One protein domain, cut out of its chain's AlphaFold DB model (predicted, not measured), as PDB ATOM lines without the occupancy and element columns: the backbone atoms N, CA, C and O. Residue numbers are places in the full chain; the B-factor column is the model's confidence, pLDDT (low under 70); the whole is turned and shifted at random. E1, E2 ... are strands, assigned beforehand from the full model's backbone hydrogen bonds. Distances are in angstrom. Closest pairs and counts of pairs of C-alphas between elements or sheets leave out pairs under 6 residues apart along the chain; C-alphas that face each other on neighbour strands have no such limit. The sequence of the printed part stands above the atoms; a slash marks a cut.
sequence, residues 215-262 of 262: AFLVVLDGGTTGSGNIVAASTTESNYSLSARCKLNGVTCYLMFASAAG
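This is residues 215 to 262 of the 262 residues of an uncharacterized protein of Candidatus Pacearchaeota archaeon (UniProt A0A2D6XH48). With little regular structure, this is a small sheet, the hairpin of E2 and E3 with short E1 beside E2, and a long loop, residues 221 to 241, arching from E1 to E2. The 48 printed residues include three named strands, E1, E2, E3, holding 17 residues, and no named helix: all strand. The sheet, E1 E2 E3, is mixed. The whole is loose, radius of gyration of the C-alphas 12.2 A, and flat, 36 by 27 by 13 A.

E1, residues 218 to 220, is parallel to E2, residues 242 to 248, at 30 degrees; N 220 and O 247 are within hydrogen-bond range, 2.8 A. E2 and E3, residues 251 to 257, form an antiparallel hairpin at 148 degrees, with N 246 and O 253 within hydrogen-bond range, 2.8 A.

E1 begins at C-alpha 218 (159.647, 241.031, 183.484) and measures 6.6 A, E2 18.6 A. E3, 19.2 A, ends at C-alpha 257 (156.087, 236.562, 196.816).

The printed part has no cut. The link E1 to E2 is long. pLDDT is under 70 at residues 228, 232 to 241 and 257 to 262.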
ATOM      1  N   ALA A 215     151.603 247.304 182.766       88.12
ATOM      2  CA  ALA A 215     153.007 246.920 182.796       88.12
ATOM      3  C   ALA A 215     153.234 245.476 183.280       88.12
ATOM      4  O   ALA A 215     152.548 244.935 184.148       88.12
ATOM      5  N   PHE A 216     154.276 244.850 182.729       86.81
ATOM      6  CA  PHE A 216     154.839 243.601 183.241       86.81
ATOM      7  C   PHE A 216     156.170 243.907 183.926       86.81
ATOM      8  O   PHE A 216     156.977 244.661 183.383       86.81
ATOM      9  N   LEU A 217     156.432 243.280 185.076       85.75
ATOM     10  CA  LEU A 217     157.701 243.433 185.793       85.75
ATOM     11  C   LEU A 217     158.873 242.867 184.976       85.75
ATOM     12  O   LEU A 217     159.930 243.486 184.891       85.75
ATOM     13  N   VAL A 218     158.676 241.693 184.367       87.88
ATOM     14  CA  VAL A 218     159.647 241.031 183.484       87.88
ATOM     15  C   VAL A 218     158.920 240.358 182.322       87.88
ATOM     16  O   VAL A 218     157.892 239.703 182.509       87.88
ATOM     17  N   VAL A 219     159.495 240.478 181.122       84.81
ATOM     18  CA  VAL A 219     159.082 239.751 179.917       84.81
ATOM     19  C   VAL A 219     160.254 238.897 179.430       84.81
ATOM     20  O   VAL A 219     161.313 239.429 179.107       84.81
ATOM     21  N   LEU A 220     160.059 237.580 179.370       83.25
ATOM     22  CA  LEU A 220     160.973 236.620 178.751       83.25
ATOM     23  C   LEU A 220     160.326 236.086 177.469       83.25
ATOM     24  O   LEU A 220     159.205 235.577 177.513       83.25
ATOM     25  N   ASP A 221     161.024 236.194 176.339       83.31
ATOM     26  CA  ASP A 221     160.536 235.766 175.023       83.31
ATOM     27  C   ASP A 221     161.644 235.072 174.206       83.31
ATOM     28  O   ASP A 221     162.831 235.328 174.416       83.31
ATOM     29  N   GLY A 222     161.252 234.187 173.283       77.44
ATOM     30  CA  GLY A 222     162.156 233.454 172.386       77.44
ATOM     31  C   GLY A 222     162.760 232.154 172.942       77.44
ATOM     32  O   GLY A 222     163.650 231.588 172.308       77.44
ATOM     33  N   GLY A 223     162.295 231.665 174.099       77.56
ATOM     34  CA  GLY A 223     162.742 230.406 174.713       77.56
ATOM     35  C   GLY A 223     161.705 229.278 174.630       77.56
ATOM     36  O   GLY A 223     160.554 229.491 174.259       77.56
ATOM     37  N   THR A 224     162.089 228.060 175.018       77.56
ATOM     38  CA  THR A 224     161.150 226.941 175.223       77.56
ATOM     39  C   THR A 224     161.072 226.574 176.700       77.56
ATOM     40  O   THR A 224     162.037 226.743 177.447       77.56
ATOM     41  N   THR A 225     159.931 226.051 177.141       77.00
ATOM     42  CA  THR A 225     159.772 225.530 178.506       77.00
ATOM     43  C   THR A 225     160.221 224.071 178.551       77.00
ATOM     44  O   THR A 225     159.745 223.262 177.757       77.00
ATOM     45  N   GLY A 226     161.130 223.718 179.463       71.94
ATOM     46  CA  GLY A 226     161.680 222.362 179.539       71.94
ATOM     47  C   GLY A 226     162.725 222.178 180.636       71.94
ATOM     48  O   GLY A 226     163.239 223.142 181.197       71.94
ATOM     49  N   SER A 227     163.041 220.921 180.959       70.19
ATOM     50  CA  SER A 227     164.133 220.612 181.891       70.19
ATOM     51  C   SER A 227     165.466 221.101 181.318       70.19
ATOM     52  O   SER A 227     165.778 220.809 180.165       70.19
ATOM     53  N   GLY A 228     166.235 221.849 182.112       69.56
ATOM     54  CA  GLY A 228     167.501 222.452 181.679       69.56
ATOM     55  C   GLY A 228     167.366 223.764 180.894       69.56
ATOM     56  O   GLY A 228     168.386 224.340 180.521       69.56
ATOM     57  N   ASN A 229     166.145 224.261 180.669       80.19
ATOM     58  CA  ASN A 229     165.909 225.560 180.039       80.19
ATOM     59  C   ASN A 229     165.843 226.691 181.076       80.19
ATOM     60  O   ASN A 229     165.729 226.451 182.275       80.19
ATOM     61  N   ILE A 230     165.832 227.941 180.593       70.75
ATOM     62  CA  ILE A 230     165.635 229.146 181.423       70.75
ATOM     63  C   ILE A 230     164.299 229.084 182.185       70.75
ATOM     64  O   ILE A 230     164.216 229.535 183.322       70.75
ATOM     65  N   VAL A 231     163.264 228.500 181.571       72.75
ATOM     66  CA  VAL A 231     161.966 228.251 182.207       72.75
ATOM     67  C   VAL A 231     161.730 226.743 182.275       72.75
ATOM     68  O   VAL A 231     161.652 226.073 181.242       72.75
ATOM     69  N   ALA A 232     161.577 226.214 183.488       69.50
ATOM     70  CA  ALA A 232     161.236 224.819 183.756       69.50
ATOM     71  C   ALA A 232     159.864 224.728 184.445       69.50
ATOM     72  O   ALA A 232     159.476 225.626 185.190       69.50
ATOM     73  N   ALA A 233     159.115 223.654 184.189       67.31
ATOM     74  CA  ALA A 233     157.801 223.450 184.799       67.31
ATOM     75  C   ALA A 233     157.923 223.072 186.290       67.31
ATOM     76  O   ALA A 233     158.752 222.236 186.647       67.31
ATOM     77  N   SER A 234     157.063 223.647 187.137       64.00
ATOM     78  CA  SER A 234     156.887 223.300 188.557       64.00
ATOM     79  C   SER A 234     155.396 223.111 188.852       64.00
ATOM     80  O   SER A 234     154.563 223.773 188.239       64.00
ATOM     81  N   THR A 235     155.047 222.194 189.757       58.75
ATOM     82  CA  THR A 235     153.652 221.819 190.073       58.75
ATOM     83  C   THR A 235     153.247 222.100 191.523       58.75
ATOM     84  O   THR A 235     152.229 221.584 191.978       58.75
ATOM     85  N   THR A 236     154.028 222.882 192.271       58.00
ATOM     86  CA  THR A 236     153.814 223.084 193.713       58.00
ATOM     87  C   THR A 236     153.708 224.573 194.032       58.00
ATOM     88  O   THR A 236     154.728 225.250 194.088       58.00
ATOM     89  N   GLU A 237     152.494 225.086 194.261       61.81
ATOM     90  CA  GLU A 237     152.262 226.500 194.616       61.81
ATOM     91  C   GLU A 237     151.228 226.661 195.744       61.81
ATOM     92  O   GLU A 237     150.136 227.193 195.572       61.81
ATOM     93  N   SER A 238     151.585 226.194 196.938       56.81
ATOM     94  CA  SER A 238     150.890 226.540 198.178       56.81
ATOM     95  C   SER A 238     151.831 227.437 198.972       56.81
ATOM     96  O   SER A 238     152.836 226.906 199.432       56.81
ATOM     97  N   ASN A 239     151.531 228.743 199.082       52.53
ATOM     98  CA  ASN A 239     151.970 229.712 200.126       52.53
ATOM     99  C   ASN A 239     152.414 231.091 199.581       52.53
ATOM    100  O   ASN A 239     153.552 231.508 199.797       52.53
ATOM    101  N   TYR A 240     151.530 231.850 198.924       64.06
ATOM    102  CA  TYR A 240     151.871 233.201 198.449       64.06
ATOM    103  C   TYR A 240     150.740 234.208 198.690       64.06
ATOM    104  O   TYR A 240     149.573 233.901 198.449       64.06
ATOM    105  N   SER A 241     151.089 235.403 199.177       62.44
ATOM    106  CA  SER A 241     150.156 236.484 199.552       62.44
ATOM    107  C   SER A 241     150.192 237.681 198.598       62.44
ATOM    108  O   SER A 241     149.253 238.474 198.582       62.44
ATOM    109  N   LEU A 242     151.246 237.798 197.784       70.62
ATOM    110  CA  LEU A 242     151.413 238.818 196.751       70.62
ATOM    111  C   LEU A 242     152.018 238.186 195.492       70.62
ATOM    112  O   LEU A 242     152.730 237.182 195.566       70.62
ATOM    113  N   SER A 243     151.778 238.796 194.332       76.31
ATOM    114  CA  SER A 243     152.411 238.393 193.079       76.31
ATOM    115  C   SER A 243     152.672 239.584 192.157       76.31
ATOM    116  O   SER A 243     151.949 240.578 192.192       76.31
ATOM    117  N   ALA A 244     153.720 239.494 191.338       76.88
ATOM    118  CA  ALA A 244     153.994 240.450 190.267       76.88
ATOM    119  C   ALA A 244     153.703 239.816 188.914       76.88
ATOM    120  O   ALA A 244     154.046 238.659 188.665       76.88
ATOM    121  N   ARG A 245     153.100 240.599 188.019       78.75
ATOM    122  CA  ARG A 245     152.783 240.163 186.662       78.75
ATOM    123  C   ARG A 245     154.063 240.032 185.840       78.75
ATOM    124  O   ARG A 245     154.825 240.986 185.692       78.75
ATOM    125  N   CYS A 246     154.255 238.861 185.257       82.88
ATOM    126  CA  CYS A 246     155.348 238.539 184.349       82.88
ATOM    127  C   CYS A 246     154.782 238.031 183.022       82.88
ATOM    128  O   CYS A 246     153.609 237.659 182.926       82.88
ATOM    129  N   LYS A 247     155.617 237.982 181.986       80.44
ATOM    130  CA  LYS A 247     155.254 237.371 180.706       80.44
ATOM    131  C   LYS A 247     156.319 236.378 180.271       80.44
ATOM    132  O   LYS A 247     157.485 236.747 180.183       80.44
ATOM    133  N   LEU A 248     155.920 235.137 180.007       77.00
ATOM    134  CA  LEU A 248     156.794 234.046 179.575       77.00
ATOM    135  C   LEU A 248     156.313 233.530 178.219       77.00
ATOM    136  O   LEU A 248     155.218 232.982 178.123       77.00
ATOM    137  N   ASN A 249     157.114 233.718 177.168       79.75
ATOM    138  CA  ASN A 249     156.818 233.278 175.798       79.75
ATOM    139  C   ASN A 249     155.398 233.675 175.344       79.75
ATOM    140  O   ASN A 249     154.622 232.861 174.845       79.75
ATOM    141  N   GLY A 250     155.023 234.932 175.603       78.25
ATOM    142  CA  GLY A 250     153.709 235.483 175.261       78.25
ATOM    143  C   GLY A 250     152.581 235.193 176.261       78.25
ATOM    144  O   GLY A 250     151.532 235.828 176.162       78.25
ATOM    145  N   VAL A 251     152.790 234.324 177.252       79.19
ATOM    146  CA  VAL A 251     151.790 233.964 178.270       79.19
ATOM    147  C   VAL A 251     151.984 234.806 179.530       79.19
ATOM    148  O   VAL A 251     153.105 234.951 180.012       79.19
ATOM    149  N   THR A 252     150.902 235.356 180.085       83.19
ATOM    150  CA  THR A 252     150.948 236.024 181.395       83.19
ATOM    151  C   THR A 252     151.154 234.988 182.498       83.19
ATOM    152  O   THR A 252     150.377 234.043 182.628       83.19
ATOM    153  N   CYS A 253     152.189 235.192 183.303       79.75
ATOM    154  CA  CYS A 253     152.529 234.387 184.473       79.75
ATOM    155  C   CYS A 253     152.749 235.313 185.675       79.75
ATOM    156  O   CYS A 253     152.698 236.536 185.538       79.75
ATOM    157  N   TYR A 254     153.017 234.746 186.848       80.44
ATOM    158  CA  TYR A 254     153.190 235.522 188.070       80.44
ATOM    159  C   TYR A 254     154.477 235.129 188.793       80.44
ATOM    160  O   TYR A 254     154.745 233.947 188.987       80.44
ATOM    161  N   LEU A 255     155.280 236.123 189.179       79.12
ATOM    162  CA  LEU A 255     156.337 235.932 190.168       79.12
ATOM    163  C   LEU A 255     155.689 236.019 191.544       79.12
ATOM    164  O   LEU A 255     155.131 237.057 191.903       79.12
ATOM    165  N   MET A 256     155.739 234.923 192.288       80.00
ATOM    166  CA  MET A 256     155.043 234.815 193.560       80.00
ATOM    167  C   MET A 256     155.938 235.271 194.716       80.00
ATOM    168  O   MET A 256     157.099 234.871 194.804       80.00
ATOM    169  N   PHE A 257     155.395 236.092 195.616       66.75
ATOM    170  CA  PHE A 257     156.087 236.562 196.816       66.75
ATOM    171  C   PHE A 257     155.425 235.971 198.061       66.75
ATOM    172  O   PHE A 257     154.217 236.104 198.278       66.75
ATOM    173  N   ALA A 258     156.227 235.308 198.891       60.22
ATOM    174  CA  ALA A 258     155.792 234.835 200.198       60.22
ATOM    175  C   ALA A 258     155.969 235.967 201.217       60.22
ATOM    176  O   ALA A 258     157.021 236.605 201.273       60.22
ATOM    177  N   SER A 259     154.950 236.230 202.031       58.25
ATOM    178  CA  SER A 259     155.096 237.112 203.191       58.25
ATOM    179  C   SER A 259     155.674 236.334 204.366       58.25
ATOM    180  O   SER A 259     155.262 235.205 204.593       58.25
ATOM    181  N   ALA A 260     156.502 236.970 205.198       52.00
ATOM    182  CA  ALA A 260     157.067 236.369 206.415       52.00
ATOM    183  C   ALA A 260     156.026 235.889 207.458       52.00
ATOM    184  O   ALA A 260     156.398 235.296 208.467       52.00
ATOM    185  N   ALA A 261     154.736 236.156 207.233       52.06
ATOM    186  CA  ALA A 261     153.620 235.719 208.069       52.06
ATOM    187  C   ALA A 261     152.869 234.480 207.525       52.06
ATOM    188  O   ALA A 261     151.777 234.192 208.017       52.06
ATOM    189  N   GLY A 262     153.410 233.771 206.522       46.06
ATOM    190  CA  GLY A 262     152.822 232.554 205.941       46.06
ATOM    191  C   GLY A 262     153.854 231.474 205.664       46.06
ATOM    192  O   GLY A 262     154.852 231.796 204.986       46.06
TER     193      GLY A 262